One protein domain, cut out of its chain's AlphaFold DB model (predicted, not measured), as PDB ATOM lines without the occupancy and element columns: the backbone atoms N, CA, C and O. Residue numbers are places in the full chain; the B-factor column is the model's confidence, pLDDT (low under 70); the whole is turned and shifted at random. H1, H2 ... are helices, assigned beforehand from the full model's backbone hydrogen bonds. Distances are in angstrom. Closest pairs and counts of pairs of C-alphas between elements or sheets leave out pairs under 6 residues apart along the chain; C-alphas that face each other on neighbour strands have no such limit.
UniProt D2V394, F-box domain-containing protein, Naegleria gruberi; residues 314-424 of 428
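AT A GLANCE: This is residues 314 to 424 of the 428 residues of the protein "F-box domain-containing protein" of Naegleria gruberi (UniProt D2V394). One long helix, H5, runs through the middle of the domain, with H1, H2 and H3 on one side of it and H4 and H6 on the other, crossing one another rather than running side by side. H6 folds back from the end of H5 and crosses H4, and residues 418 to 423 stick out beyond it as a free tail. The printed part has 111 residues, with six named helices in the order H1 to H6 and no named strand; its class is all helix. It is compact, with a radius of gyration of the C-alphas of 14.7 A, and spans 43 by 33 by 22 A.

IN THESE COORDINATES: Find C-alpha 314 at (29.538, 9.063, 0.009); from there H1 runs through residues 314 to 321. Next come H2, residues 327 to 337, 15.2 A long, and H3, residues 350 to 365, 22.4 A long. H4 is short, residues 369 to 376. Look for C-alpha 385 at (35.558, -6.417, 25.439), where H5 begins; it runs 28.8 A to residue 404. H6, residues 406 to 417, is 16.2 A long and ends at C-alpha 417, (53.590, 7.278, 6.424).

HOW THE PARTS SIT: Start from the hub, H5, which touches the five other helices. With residues 393 to 401 alone it touches H2, the same way at a steep tilt of 52 degrees; the closest C-alphas, of Ile 336 and Ala 397, are 4.4 A apart. H3 touches H5 at a steep tilt of 40 degrees, the closest C-alphas being those of Val 360 and Ala 393, 6.1 A apart. H2 and H3 touch at 35.0 degrees, only just a steep tilt, with the C-alphas of Gln 329 and Met 356 closest at 6.1 A. H1 touches residues 400 to 404 of H5 alone, closest at the C-alphas of Ala 316 and Leu 403, 6.5 A apart. H4 is about perpendicular to H5, at 76 degrees, and touches it closest at the C-alphas of Cys 376 and Thr 395, 6.5 A apart. H6 touches H4 at 89 degrees, with the C-alphas of Phe 374 and Tyr 416 closest at 5.7 A. H5 and H6 only just touch, only at the corner by their link, with 3 pairs of C-alphas within 8 A, the closest being Leu 402 and Met 409 at 5.0 A. H3 and H6 are apart. In H1, H2, H3, H5 and H6 every O i to N i+4 pair is within hydrogen-bond range; in H4, 3 of 4 are.

THE WHOLE: The C-alphas farthest apart, those of Asn 325 and His 422, are 46.1 A apart. The printed part has no cut. Look at residues 338 to 349 for the long link, from H2 to H3. The mean pLDDT of the printed part is 81.7, and residues 377 to 381 and 420 to 424 are under 70.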
ATOM      1  N   LYS A 314      30.596  10.007  -0.370       80.62
ATOM      2  CA  LYS A 314      29.538   9.063   0.009       80.62
ATOM      3  C   LYS A 314      29.776   8.417   1.372       80.62
ATOM      4  O   LYS A 314      28.805   8.153   2.066       80.62
ATOM      5  N   ILE A 315      31.024   8.221   1.805       82.62
ATOM      6  CA  ILE A 315      31.309   7.604   3.108       82.62
ATOM      7  C   ILE A 315      30.781   8.474   4.256       82.62
ATOM      8  O   ILE A 315      30.152   7.958   5.177       82.62
ATOM      9  N   ALA A 316      30.953   9.798   4.181       78.44
ATOM     10  CA  ALA A 316      30.389  10.709   5.177       78.44
ATOM     11  C   ALA A 316      28.849  10.671   5.185       78.44
ATOM     12  O   ALA A 316      28.245  10.688   6.255       78.44
ATOM     13  N   LEU A 317      28.226  10.543   4.007       80.50
ATOM     14  CA  LEU A 317      26.774  10.393   3.884       80.50
ATOM     15  C   LEU A 317      26.272   9.091   4.513       80.50
ATOM     16  O   LEU A 317      25.182   9.087   5.067       80.50
ATOM     17  N   ILE A 318      27.041   7.998   4.475       81.19
ATOM     18  CA  ILE A 318      26.644   6.748   5.142       81.19
ATOM     19  C   ILE A 318      26.593   6.946   6.664       81.19
ATOM     20  O   ILE A 318      25.631   6.518   7.296       81.19
ATOM     21  N   PHE A 319      27.567   7.651   7.250       80.50
ATOM     22  CA  PHE A 319      27.551   7.978   8.684       80.50
ATOM     23  C   PHE A 319      26.362   8.870   9.070       80.50
ATOM     24  O   PHE A 319      25.776   8.688  10.132       80.50
ATOM     25  N   GLU A 320      26.008   9.831   8.217       79.06
ATOM     26  CA  GLU A 320      24.928  10.793   8.483       79.06
ATOM     27  C   GLU A 320      23.533  10.224   8.229       79.06
ATOM     28  O   GLU A 320      22.588  10.576   8.931       79.06
ATOM     29  N   ASN A 321      23.410   9.325   7.253       81.81
ATOM     30  CA  ASN A 321      22.151   8.684   6.889       81.81
ATOM     31  C   ASN A 321      21.909   7.373   7.636       81.81
ATOM     32  O   ASN A 321      20.840   6.783   7.470       81.81
ATOM     33  N   TYR A 322      22.861   6.901   8.447       82.25
ATOM     34  CA  TYR A 322      22.632   5.757   9.318       82.25
ATOM     35  C   TYR A 322      21.463   6.070  10.260       82.25
ATOM     36  O   TYR A 322      21.518   7.021  11.041       82.25
ATOM     37  N   ARG A 323      20.385   5.284  10.161       80.75
ATOM     38  CA  ARG A 323      19.166   5.441  10.964       80.75
ATOM     39  C   ARG A 323      19.147   4.397  12.084       80.75
ATOM     40  O   ARG A 323      18.678   3.286  11.857       80.75
ATOM     41  N   PRO A 324      19.669   4.719  13.279       84.06
ATOM     42  CA  PRO A 324      19.616   3.814  14.420       84.06
ATOM     43  C   PRO A 324      18.174   3.598  14.902       84.06
ATOM     44  O   PRO A 324      17.410   4.553  15.065       84.06
ATOM     45  N   ASN A 325      17.831   2.340  15.183       84.88
ATOM     46  CA  ASN A 325      16.469   1.919  15.531       84.88
ATOM     47  C   ASN A 325      16.134   2.120  17.016       84.88
ATOM     48  O   ASN A 325      14.966   2.215  17.383       84.88
ATOM     49  N   THR A 326      17.148   2.211  17.880       88.81
ATOM     50  CA  THR A 326      16.977   2.308  19.340       88.81
ATOM     51  C   THR A 326      17.586   3.591  19.911       88.81
ATOM     52  O   THR A 326      18.515   4.166  19.341       88.81
ATOM     53  N   GLU A 327      17.099   4.038  21.075       87.56
ATOM     54  CA  GLU A 327      17.627   5.233  21.755       87.56
ATOM     55  C   GLU A 327      19.107   5.098  22.145       87.56
ATOM     56  O   GLU A 327      19.868   6.065  22.044       87.56
ATOM     57  N   ILE A 328      19.558   3.894  22.519       87.94
ATOM     58  CA  ILE A 328      20.967   3.655  22.862       87.94
ATOM     59  C   ILE A 328      21.879   3.787  21.634       87.94
ATOM     60  O   ILE A 328      22.923   4.440  21.713       87.94
ATOM     61  N   GLN A 329      21.450   3.276  20.475       89.44
ATOM     62  CA  GLN A 329      22.171   3.427  19.209       89.44
ATOM     63  C   GLN A 329      22.162   4.887  18.732       89.44
ATOM     64  O   GLN A 329      23.207   5.414  18.356       89.44
ATOM     65  N   LYS A 330      21.020   5.589  18.832       89.31
ATOM     66  CA  LYS A 330      20.918   7.035  18.542       89.31
ATOM     67  C   LYS A 330      21.913   7.837  19.377       89.31
ATOM     68  O   LYS A 330      22.627   8.693  18.848       89.31
ATOM     69  N   LYS A 331      21.987   7.555  20.683       89.12
ATOM     70  CA  LYS A 331      22.920   8.216  21.603       89.12
ATOM     71  C   LYS A 331      24.373   7.918  21.237       89.12
ATOM     72  O   LYS A 331      25.167   8.855  21.175       89.12
ATOM     73  N   LEU A 332      24.705   6.660  20.945       91.00
ATOM     74  CA  LEU A 332      26.044   6.250  20.520       91.00
ATOM     75  C   LEU A 332      26.480   6.952  19.226       91.00
ATOM     76  O   LEU A 332      27.521   7.608  19.219       91.00
ATOM     77  N   CYS A 333      25.666   6.901  18.168       89.38
ATOM     78  CA  CYS A 333      25.955   7.569  16.896       89.38
ATOM     79  C   CYS A 333      26.129   9.081  17.080       89.38
ATOM     80  O   CYS A 333      27.072   9.669  16.553       89.38
ATOM     81  N   LYS A 334      25.277   9.719  17.895       89.25
ATOM     82  CA  LYS A 334      25.402  11.146  18.224       89.25
ATOM     83  C   LYS A 334      26.703  11.454  18.969       89.25
ATOM     84  O   LYS A 334      27.285  12.509  18.721       89.25
ATOM     85  N   CYS A 335      27.162  10.576  19.863       89.62
ATOM     86  CA  CYS A 335      28.456  10.734  20.532       89.62
ATOM     87  C   CYS A 335      29.629  10.588  19.555       89.62
ATOM     88  O   CYS A 335      30.530  11.419  19.608       89.62
ATOM     89  N   ILE A 336      29.587   9.616  18.639       89.38
ATOM     90  CA  ILE A 336      30.608   9.416  17.594       89.38
ATOM     91  C   ILE A 336      30.688  10.643  16.673       89.38
ATOM     92  O   ILE A 336      31.746  11.250  16.543       89.38
ATOM     93  N   ILE A 337      29.555  11.065  16.101       87.56
ATOM     94  CA  ILE A 337      29.471  12.189  15.151       87.56
ATOM     95  C   ILE A 337      29.917  13.506  15.793       87.56
ATOM     96  O   ILE A 337      30.610  14.307  15.170       87.56
ATOM     97  N   LYS A 338      29.520  13.749  17.049       87.50
ATOM     98  CA  LYS A 338      29.866  14.984  17.771       87.50
ATOM     99  C   LYS A 338      31.189  14.896  18.532       87.50
ATOM    100  O   LYS A 338      31.505  15.845  19.246       87.50
ATOM    101  N   ASN A 339      31.911  13.779  18.426       83.69
ATOM    102  CA  ASN A 339      33.131  13.489  19.178       83.69
ATOM    103  C   ASN A 339      32.990  13.785  20.692       83.69
ATOM    104  O   ASN A 339      33.764  14.537  21.280       83.69
ATOM    105  N   LYS A 340      31.926  13.253  21.310       88.00
ATOM    106  CA  LYS A 340      31.587  13.429  22.736       88.00
ATOM    107  C   LYS A 340      31.852  12.154  23.537       88.00
ATOM    108  O   LYS A 340      31.995  11.072  22.974       88.00
ATOM    109  N   LYS A 341      31.831  12.277  24.872       87.12
ATOM    110  CA  LYS A 341      31.937  11.141  25.804       87.12
ATOM    111  C   LYS A 341      30.941  10.036  25.429       87.12
ATOM    112  O   LYS A 341      29.741  10.295  25.298       87.12
ATOM    113  N   LEU A 342      31.457   8.821  25.250       87.12
ATOM    114  CA  LEU A 342      30.671   7.648  24.875       87.12
ATOM    115  C   LEU A 342      29.678   7.267  25.989       87.12
ATOM    116  O   LEU A 342      29.962   7.501  27.169       87.12
ATOM    117  N   PRO A 343      28.510   6.693  25.643       83.31
ATOM    118  CA  PRO A 343      27.635   6.084  26.638       83.31
ATOM    119  C   PRO A 343      28.367   4.943  27.375       83.31
ATOM    120  O   PRO A 343      29.199   4.271  26.764       83.31
ATOM    121  N   PRO A 344      28.080   4.728  28.672       81.69
ATOM    122  CA  PRO A 344      28.712   3.666  29.445       81.69
ATOM    123  C   PRO A 344      28.392   2.303  28.827       81.69
ATOM    124  O   PRO A 344      27.226   1.982  28.601       81.69
ATOM    125  N   PHE A 345      29.432   1.520  28.562       81.12
ATOM    126  CA  PHE A 345      29.318   0.152  28.073       81.12
ATOM    127  C   PHE A 345      29.337  -0.797  29.274       81.12
ATOM    128  O   PHE A 345      30.252  -0.729  30.091       81.12
ATOM    129  N   ASN A 346      28.309  -1.638  29.417       79.69
ATOM    130  CA  ASN A 346      28.206  -2.596  30.518       79.69
ATOM    131  C   ASN A 346      27.919  -3.997  29.957       79.69
ATOM    132  O   ASN A 346      26.757  -4.312  29.676       79.69
ATOM    133  N   PRO A 347      28.927  -4.875  29.835       72.44
ATOM    134  CA  PRO A 347      28.774  -6.190  29.216       72.44
ATOM    135  C   PRO A 347      27.796  -7.109  29.967       72.44
ATOM    136  O   PRO A 347      27.307  -8.079  29.391       72.44
ATOM    137  N   ARG A 348      27.432  -6.795  31.221       74.56
ATOM    138  CA  ARG A 348      26.393  -7.527  31.971       74.56
ATOM    139  C   ARG A 348      24.978  -7.239  31.458       74.56
ATOM    140  O   ARG A 348      24.093  -8.079  31.602       74.56
ATOM    141  N   LYS A 349      24.755  -6.089  30.816       78.75
ATOM    142  CA  LYS A 349      23.507  -5.768  30.115       78.75
ATOM    143  C   LYS A 349      23.564  -6.289  28.679       78.75
ATOM    144  O   LYS A 349      23.849  -5.532  27.751       78.75
ATOM    145  N   LYS A 350      23.292  -7.588  28.502       76.75
ATOM    146  CA  LYS A 350      23.466  -8.291  27.217       76.75
ATOM    147  C   LYS A 350      22.813  -7.563  26.036       76.75
ATOM    148  O   LYS A 350      23.484  -7.320  25.047       76.75
ATOM    149  N   GLN A 351      21.552  -7.143  26.150       83.94
ATOM    150  CA  GLN A 351      20.830  -6.544  25.019       83.94
ATOM    151  C   GLN A 351      21.373  -5.163  24.601       83.94
ATOM    152  O   GLN A 351      21.625  -4.941  23.421       83.94
ATOM    153  N   GLU A 352      21.589  -4.241  25.549       83.75
ATOM    154  CA  GLU A 352      22.126  -2.897  25.255       83.75
ATOM    155  C   GLU A 352      23.550  -2.974  24.678       83.75
ATOM    156  O   GLU A 352      23.855  -2.317  23.681       83.75
ATOM    157  N   SER A 353      24.405  -3.807  25.277       84.94
ATOM    158  CA  SER A 353      25.804  -3.952  24.865       84.94
ATOM    159  C   SER A 353      25.943  -4.624  23.502       84.94
ATOM    160  O   SER A 353      26.737  -4.152  22.690       84.94
ATOM    161  N   THR A 354      25.130  -5.643  23.201       87.50
ATOM    162  CA  THR A 354      25.087  -6.259  21.865       87.50
ATOM    163  C   THR A 354      24.704  -5.232  20.799       87.50
ATOM    164  O   THR A 354      25.441  -5.068  19.831       87.50
ATOM    165  N   LEU A 355      23.637  -4.452  21.013       88.75
ATOM    166  CA  LEU A 355      23.195  -3.425  20.057       88.75
ATOM    167  C   LEU A 355      24.266  -2.353  19.804       88.75
ATOM    168  O   LEU A 355      24.457  -1.897  18.671       88.75
ATOM    169  N   MET A 356      24.970  -1.924  20.854       89.25
ATOM    170  CA  MET A 356      26.071  -0.966  20.735       89.25
ATOM    171  C   MET A 356      27.255  -1.557  19.962       89.25
ATOM    172  O   MET A 356      27.831  -0.874  19.114       89.25
ATOM    173  N   GLN A 357      27.601  -2.818  20.224       89.25
ATOM    174  CA  GLN A 357      28.718  -3.497  19.578       89.25
ATOM    175  C   GLN A 357      28.442  -3.774  18.096       89.25
ATOM    176  O   GLN A 357      29.286  -3.456  17.265       89.25
ATOM    177  N   GLU A 358      27.244  -4.249  17.750       88.81
ATOM    178  CA  GLU A 358      26.790  -4.414  16.361       88.81
ATOM    179  C   GLU A 358      26.881  -3.099  15.579       88.81
ATOM    180  O   GLU A 358      27.391  -3.066  14.460       88.81
ATOM    181  N   THR A 359      26.458  -1.993  16.199       89.12
ATOM    182  CA  THR A 359      26.524  -0.658  15.586       89.12
ATOM    183  C   THR A 359      27.966  -0.238  15.302       89.12
ATOM    184  O   THR A 359      28.267   0.262  14.219       89.12
ATOM    185  N   VAL A 360      28.876  -0.442  16.260       89.94
ATOM    186  CA  VAL A 360      30.303  -0.125  16.087       89.94
ATOM    187  C   VAL A 360      30.938  -1.002  15.012       89.94
ATOM    188  O   VAL A 360      31.676  -0.484  14.178       89.94
ATOM    189  N   THR A 361      30.649  -2.303  15.004       88.31
ATOM    190  CA  THR A 361      31.171  -3.237  13.999       88.31
ATOM    191  C   THR A 361      30.727  -2.831  12.598       88.31
ATOM    192  O   THR A 361      31.578  -2.613  11.737       88.31
ATOM    193  N   LEU A 362      29.428  -2.599  12.400       87.25
ATOM    194  CA  LEU A 362      28.870  -2.207  11.106       87.25
ATOM    195  C   LEU A 362      29.446  -0.877  10.601       87.25
ATOM    196  O   LEU A 362      29.833  -0.761   9.441       87.25
ATOM    197  N   LEU A 363      29.564   0.135  11.468       86.19
ATOM    198  CA  LEU A 363      30.153   1.414  11.060       86.19
ATOM    199  C   LEU A 363      31.656   1.297  10.753       86.19
ATOM    200  O   LEU A 363      32.183   2.041   9.922       86.19
ATOM    201  N   ARG A 364      32.357   0.366  11.408       86.50
ATOM    202  CA  ARG A 364      33.789   0.121  11.200       86.50
ATOM    203  C   ARG A 364      34.078  -0.596   9.887       86.50
ATOM    204  O   ARG A 364      35.111  -0.303   9.289       86.50
ATOM    205  N   GLU A 365      33.187  -1.463   9.415       84.56
ATOM    206  CA  GLU A 365      33.314  -2.143   8.113       84.56
ATOM    207  C   GLU A 365      33.354  -1.163   6.930       84.56
ATOM    208  O   GLU A 365      33.968  -1.446   5.903       84.56
ATOM    209  N   ILE A 366      32.773   0.027   7.095       80.06
ATOM    210  CA  ILE A 366      32.792   1.097   6.089       80.06
ATOM    211  C   ILE A 366      34.182   1.756   6.003       80.06
ATOM    212  O   ILE A 366      34.535   2.353   4.982       80.06
ATOM    213  N   ILE A 367      34.995   1.673   7.063       81.56
ATOM    214  CA  ILE A 367      36.318   2.296   7.100       81.56
ATOM    215  C   ILE A 367      37.300   1.445   6.286       81.56
ATOM    216  O   ILE A 367      37.538   0.284   6.632       81.56
ATOM    217  N   PRO A 368      37.983   2.010   5.271       79.94
ATOM    218  CA  PRO A 368      39.002   1.271   4.540       79.94
ATOM    219  C   PRO A 368      40.082   0.718   5.481       79.94
ATOM    220  O   PRO A 368      40.628   1.439   6.318       79.94
ATOM    221  N   SER A 369      40.458  -0.551   5.317       74.06
ATOM    222  CA  SER A 369      41.405  -1.237   6.215       74.06
ATOM    223  C   SER A 369      42.756  -0.522   6.357       74.06
ATOM    224  O   SER A 369      43.354  -0.499   7.434       74.06
ATOM    225  N   ARG A 370      43.235   0.123   5.285       71.50
ATOM    226  CA  ARG A 370      44.458   0.947   5.296       71.50
ATOM    227  C   ARG A 370      44.331   2.171   6.204       71.50
ATOM    228  O   ARG A 370      45.321   2.567   6.805       71.50
ATOM    229  N   THR A 371      43.128   2.725   6.318       73.56
ATOM    230  CA  THR A 371      42.799   3.872   7.164       73.56
ATOM    231  C   THR A 371      42.807   3.528   8.633       73.56
ATOM    232  O   THR A 371      43.410   4.236   9.439       73.56
ATOM    233  N   LEU A 372      42.204   2.390   8.970       73.62
ATOM    234  CA  LEU A 372      42.213   1.872  10.333       73.62
ATOM    235  C   LEU A 372      43.645   1.743  10.866       73.62
ATOM    236  O   LEU A 372      43.916   2.155  11.986       73.62
ATOM    237  N   LYS A 373      44.588   1.265  10.044       74.06
ATOM    238  CA  LYS A 373      45.994   1.109  10.455       74.06
ATOM    239  C   LYS A 373      46.666   2.423  10.861       74.06
ATOM    240  O   LYS A 373      47.481   2.412  11.777       74.06
ATOM    241  N   PHE A 374      46.348   3.541  10.204       76.00
ATOM    242  CA  PHE A 374      46.992   4.814  10.532       76.00
ATOM    243  C   PHE A 374      46.270   5.628  11.605       76.00
ATOM    244  O   PHE A 374      46.928   6.384  12.312       76.00
ATOM    245  N   ILE A 375      44.952   5.463  11.758       76.56
ATOM    246  CA  ILE A 375      44.189   6.098  12.845       76.56
ATOM    247  C   ILE A 375      44.434   5.368  14.171       76.56
ATOM    248  O   ILE A 375      44.595   6.012  15.202       76.56
ATOM    249  N   CYS A 376      44.468   4.032  14.146       70.75
ATOM    250  CA  CYS A 376      44.540   3.211  15.356       70.75
ATOM    251  C   CYS A 376      45.965   2.827  15.770       70.75
ATOM    252  O   CYS A 376      46.147   2.337  16.879       70.75
ATOM    253  N   GLY A 377      46.959   2.979  14.889       67.12
ATOM    254  CA  GLY A 377      48.289   2.401  15.100       67.12
ATOM    255  C   GLY A 377      48.279   0.862  15.099       67.12
ATOM    256  O   GLY A 377      47.356   0.231  14.576       67.12
ATOM    257  N   GLN A 378      49.327   0.246  15.658       63.28
ATOM    258  CA  GLN A 378      49.334  -1.197  15.924       63.28
ATOM    259  C   GLN A 378      48.498  -1.477  17.177       63.28
ATOM    260  O   GLN A 378      48.745  -0.916  18.239       63.28
ATOM    261  N   ALA A 379      47.479  -2.320  17.033       59.62
ATOM    262  CA  ALA A 379      46.600  -2.688  18.131       59.62
ATOM    263  C   ALA A 379      47.310  -3.646  19.111       59.62
ATOM    264  O   ALA A 379      47.911  -4.616  18.646       59.62
ATOM    265  N   PRO A 380      47.187  -3.449  20.438       64.81
ATOM    266  CA  PRO A 380      47.589  -4.465  21.407       64.81
ATOM    267  C   PRO A 380      46.743  -5.732  21.223       64.81
ATOM    268  O   PRO A 380      45.540  -5.651  20.957       64.81
ATOM    269  N   LEU A 381      47.391  -6.897  21.340       57.22
ATOM    270  CA  LEU A 381      46.825  -8.199  20.963       57.22
ATOM    271  C   LEU A 381      45.743  -8.732  21.920       57.22
ATOM    272  O   LEU A 381      45.025  -9.640  21.530       57.22
ATOM    273  N   ASN A 382      45.561  -8.152  23.113       75.25
ATOM    274  CA  ASN A 382      44.660  -8.688  24.144       75.25
ATOM    275  C   ASN A 382      43.889  -7.573  24.878       75.25
ATOM    276  O   ASN A 382      44.225  -7.234  26.010       75.25
ATOM    277  N   LEU A 383      42.870  -6.986  24.243       80.62
ATOM    278  CA  LEU A 383      41.973  -6.038  24.920       80.62
ATOM    279  C   LEU A 383      40.759  -6.750  25.519       80.62
ATOM    280  O   LEU A 383      40.213  -7.673  24.913       80.62
ATOM    281  N   LYS A 384      40.294  -6.280  26.682       86.81
ATOM    282  CA  LYS A 384      38.990  -6.698  27.220       86.81
ATOM    283  C   LYS A 384      37.860  -6.190  26.310       86.81
ATOM    284  O   LYS A 384      38.024  -5.142  25.681       86.81
ATOM    285  N   PRO A 385      36.676  -6.835  26.293       82.75
ATOM    286  CA  PRO A 385      35.558  -6.417  25.439       82.75
ATOM    287  C   PRO A 385      35.161  -4.939  25.586       82.75
ATOM    288  O   PRO A 385      34.844  -4.277  24.602       82.75
ATOM    289  N   GLU A 386      35.213  -4.398  26.808       84.31
ATOM    290  CA  GLU A 386      34.894  -2.990  27.084       84.31
ATOM    291  C   GLU A 386      35.939  -2.032  26.491       84.31
ATOM    292  O   GLU A 386      35.596  -1.018  25.883       84.31
ATOM    293  N   GLU A 387      37.221  -2.373  26.629       85.81
ATOM    294  CA  GLU A 387      38.347  -1.604  26.092       85.81
ATOM    295  C   GLU A 387      38.346  -1.644  24.561       85.81
ATOM    296  O   GLU A 387      38.558  -0.623  23.905       85.81
ATOM    297  N   GLU A 388      38.044  -2.808  23.980       85.25
ATOM    298  CA  GLU A 388      37.889  -2.964  22.539       85.25
ATOM    299  C   GLU A 388      36.721  -2.127  22.004       85.25
ATOM    300  O   GLU A 388      36.881  -1.426  20.998       85.25
ATOM    301  N   PHE A 389      35.570  -2.150  22.683       88.44
ATOM    302  CA  PHE A 389      34.421  -1.318  22.330       88.44
ATOM    303  C   PHE A 389      34.786   0.171  22.355       88.44
ATOM    304  O   PHE A 389      34.565   0.872  21.363       88.44
ATOM    305  N   ILE A 390      35.380   0.651  23.455       87.56
ATOM    306  CA  ILE A 390      35.776   2.057  23.612       87.56
ATOM    307  C   ILE A 390      36.760   2.456  22.515       87.56
ATOM    308  O   ILE A 390      36.545   3.474  21.854       87.56
ATOM    309  N   ARG A 391      37.793   1.638  22.268       86.38
ATOM    310  CA  ARG A 391      38.786   1.897  21.219       86.38
ATOM    311  C   ARG A 391      38.120   2.004  19.853       86.38
ATOM    312  O   ARG A 391      38.347   2.977  19.143       86.38
ATOM    313  N   ASN A 392      37.284   1.035  19.488       87.75
ATOM    314  CA  ASN A 392      36.633   1.014  18.180       87.75
ATOM    315  C   ASN A 392      35.666   2.202  18.011       87.75
ATOM    316  O   ASN A 392      35.642   2.831  16.954       87.75
ATOM    317  N   ALA A 393      34.917   2.568  19.053       89.06
ATOM    318  CA  ALA A 393      34.036   3.733  19.029       89.06
ATOM    319  C   ALA A 393      34.816   5.061  18.932       89.06
ATOM    320  O   ALA A 393      34.413   5.960  18.192       89.06
ATOM    321  N   GLN A 394      35.962   5.178  19.610       87.75
ATOM    322  CA  GLN A 394      36.871   6.320  19.466       87.75
ATOM    323  C   GLN A 394      37.486   6.382  18.064       87.75
ATOM    324  O   GLN A 394      37.511   7.450  17.460       87.75
ATOM    325  N   THR A 395      37.910   5.244  17.499       87.88
ATOM    326  CA  THR A 395      38.375   5.157  16.107       87.88
ATOM    327  C   THR A 395      37.329   5.693  15.138       87.88
ATOM    328  O   THR A 395      37.674   6.459  14.240       87.88
ATOM    329  N   LEU A 396      36.057   5.323  15.319       89.81
ATOM    330  CA  LEU A 396      34.956   5.814  14.489       89.81
ATOM    331  C   LEU A 396      34.766   7.326  14.629       89.81
ATOM    332  O   LEU A 396      34.585   8.007  13.621       89.81
ATOM    333  N   ALA A 397      34.840   7.856  15.852       89.25
ATOM    334  CA  ALA A 397      34.718   9.291  16.104       89.25
ATOM    335  C   ALA A 397      35.860  10.074  15.437       89.25
ATOM    336  O   ALA A 397      35.617  11.063  14.741       89.25
ATOM    337  N   THR A 398      37.099   9.591  15.570       88.00
ATOM    338  CA  THR A 398      38.267  10.176  14.901       88.00
ATOM    339  C   THR A 398      38.145  10.076  13.386       88.00
ATOM    340  O   THR A 398      38.344  11.071  12.697       88.00
ATOM    341  N   PHE A 399      37.763   8.918  12.847       88.31
ATOM    342  CA  PHE A 399      37.558   8.749  11.409       88.31
ATOM    343  C   PHE A 399      36.505   9.718  10.864       88.31
ATOM    344  O   PHE A 399      36.755  10.392   9.865       88.31
ATOM    345  N   TYR A 400      35.363   9.852  11.544       88.31
ATOM    346  CA  TYR A 400      34.317  10.794  11.150       88.31
ATOM    347  C   TYR A 400      34.792  12.254  11.212       88.31
ATOM    348  O   TYR A 400      34.544  13.023  10.282       88.31
ATOM    349  N   LYS A 401      35.544  12.636  12.254       88.56
ATOM    350  CA  LYS A 401      36.180  13.962  12.339       88.56
ATOM    351  C   LYS A 401      37.102  14.214  11.138       88.56
ATOM    352  O   LYS A 401      36.993  15.256  10.496       88.56
ATOM    353  N   LEU A 402      37.965  13.252  10.805       87.19
ATOM    354  CA  LEU A 402      38.907  13.355   9.686       87.19
ATOM    355  C   LEU A 402      38.197  13.406   8.324       87.19
ATOM    356  O   LEU A 402      38.616  14.159   7.452       87.19
ATOM    357  N   LEU A 403      37.081  12.690   8.148       85.75
ATOM    358  CA  LEU A 403      36.244  12.800   6.944       85.75
ATOM    359  C   LEU A 403      35.733  14.229   6.713       85.75
ATOM    360  O   LEU A 403      35.595  14.658   5.568       85.75
ATOM    361  N   LYS A 404      35.435  14.960   7.793       85.81
ATOM    362  CA  LYS A 404      34.981  16.356   7.739       85.81
ATOM    363  C   LYS A 404      36.126  17.362   7.644       85.81
ATOM    364  O   LYS A 404      35.870  18.511   7.293       85.81
ATOM    365  N   ASN A 405      37.362  16.937   7.899       86.88
ATOM    366  CA  ASN A 405      38.550  17.779   7.838       86.88
ATOM    367  C   ASN A 405      39.650  17.135   6.965       86.88
ATOM    368  O   ASN A 405      40.584  16.523   7.489       86.88
ATOM    369  N   PRO A 406      39.563  17.275   5.625       82.88
ATOM    370  CA  PRO A 406      40.513  16.655   4.695       82.88
ATOM    371  C   PRO A 406      41.975  17.067   4.918       82.88
ATOM    372  O   PRO A 406      42.885  16.294   4.618       82.88
ATOM    373  N   GLU A 407      42.206  18.272   5.442       85.44
ATOM    374  CA  GLU A 407      43.544  18.789   5.732       85.44
ATOM    375  C   GLU A 407      44.169  18.079   6.940       85.44
ATOM    376  O   GLU A 407      45.283  17.570   6.841       85.44
ATOM    377  N   GLU A 408      43.417  17.925   8.034       87.81
ATOM    378  CA  GLU A 408      43.852  17.141   9.200       87.81
ATOM    379  C   GLU A 408      44.064  15.668   8.825       87.81
ATOM    380  O   GLU A 408      45.017  15.023   9.257       87.81
ATOM    381  N   MET A 409      43.220  15.127   7.945       86.06
ATOM    382  CA  MET A 409      43.374  13.763   7.455       86.06
ATOM    383  C   MET A 409      44.670  13.557   6.662       86.06
ATOM    384  O   MET A 409      45.371  12.558   6.857       86.06
ATOM    385  N   LYS A 410      44.992  14.498   5.772       87.81
ATOM    386  CA  LYS A 410      46.258  14.525   5.037       87.81
ATOM    387  C   LYS A 410      47.438  14.538   6.006       87.81
ATOM    388  O   LYS A 410      48.349  13.728   5.852       87.81
ATOM    389  N   GLU A 411      47.411  15.409   7.013       87.00
ATOM    390  CA  GLU A 411      48.469  15.489   8.025       87.00
ATOM    391  C   GLU A 411      48.632  14.174   8.788       87.00
ATOM    392  O   GLU A 411      49.744  13.657   8.875       87.00
ATOM    393  N   VAL A 412      47.536  13.582   9.272       84.62
ATOM    394  CA  VAL A 412      47.558  12.290   9.973       84.62
ATOM    395  C   VAL A 412      48.136  11.187   9.083       84.62
ATOM    396  O   VAL A 412      48.980  10.410   9.535       84.62
ATOM    397  N   PHE A 413      47.735  11.125   7.809       85.94
ATOM    398  CA  PHE A 413      48.250  10.125   6.877       85.94
ATOM    399  C   PHE A 413      49.749  10.297   6.612       85.94
ATOM    400  O   PHE A 413      50.495   9.316   6.656       85.94
ATOM    401  N   LEU A 414      50.200  11.522   6.326       85.81
ATOM    402  CA  LEU A 414      51.614  11.798   6.075       85.81
ATOM    403  C   LEU A 414      52.435  11.510   7.339       85.81
ATOM    404  O   LEU A 414      53.423  10.782   7.267       85.81
ATOM    405  N   ASN A 415      51.972  11.949   8.508       83.06
ATOM    406  CA  ASN A 415      52.611  11.639   9.783       83.06
ATOM    407  C   ASN A 415      52.716  10.135  10.024       83.06
ATOM    408  O   ASN A 415      53.760   9.681  10.463       83.06
ATOM    409  N   TYR A 416      51.691   9.343   9.703       80.94
ATOM    410  CA  TYR A 416      51.778   7.881   9.767       80.94
ATOM    411  C   TYR A 416      52.778   7.308   8.758       80.94
ATOM    412  O   TYR A 416      53.582   6.442   9.096       80.94
ATOM    413  N   LYS A 417      52.744   7.787   7.510       80.25
ATOM    414  CA  LYS A 417      53.590   7.278   6.424       80.25
ATOM    415  C   LYS A 417      55.079   7.514   6.691       80.25
ATOM    416  O   LYS A 417      55.899   6.683   6.290       80.25
ATOM    417  N   PHE A 418      55.394   8.626   7.348       79.50
ATOM    418  CA  PHE A 418      56.748   9.068   7.673       79.50
ATOM    419  C   PHE A 418      57.063   8.976   9.174       79.50
ATOM    420  O   PHE A 418      58.118   9.446   9.601       79.50
ATOM    421  N   LYS A 419      56.185   8.347   9.972       71.06
ATOM    422  CA  LYS A 419      56.416   8.112  11.402       71.06
ATOM    423  C   LYS A 419      57.642   7.225  11.546       71.06
ATOM    424  O   LYS A 419      57.739   6.174  10.904       71.06
ATOM    425  N   ARG A 420      58.603   7.664  12.355       66.75
ATOM    426  CA  ARG A 420      59.907   7.006  12.426       66.75
ATOM    427  C   ARG A 420      59.807   5.732  13.271       66.75
ATOM    428  O   ARG A 420      59.165   5.770  14.316       66.75
ATOM    429  N   PRO A 421      60.478   4.632  12.894       51.50
ATOM    430  CA  PRO A 421      60.529   3.414  13.705       51.50
ATOM    431  C   PRO A 421      60.996   3.648  15.152       51.50
ATOM    432  O   PRO A 421      60.356   3.159  16.070       51.50
ATOM    433  N   HIS A 422      62.014   4.485  15.372       53.75
ATOM    434  CA  HIS A 422      62.508   4.837  16.717       53.75
ATOM    435  C   HIS A 422      61.584   5.768  17.518       53.75
ATOM    436  O   HIS A 422      61.797   5.986  18.702       53.75
ATOM    437  N   GLN A 423      60.557   6.339  16.883       51.47
ATOM    438  CA  GLN A 423      59.501   7.098  17.563       51.47
ATOM    439  C   GLN A 423      58.302   6.210  17.931       51.47
ATOM    440  O   GLN A 423      57.353   6.693  18.544       51.47
ATOM    441  N   LEU A 424      58.302   4.935  17.522       49.62
ATOM    442  CA  LEU A 424      57.245   3.975  17.851       49.62
ATOM    443  C   LEU A 424      57.513   3.234  19.170       49.62
ATOM    444  O   LEU A 424      56.570   2.699  19.734       49.62
TER     445      LEU A 424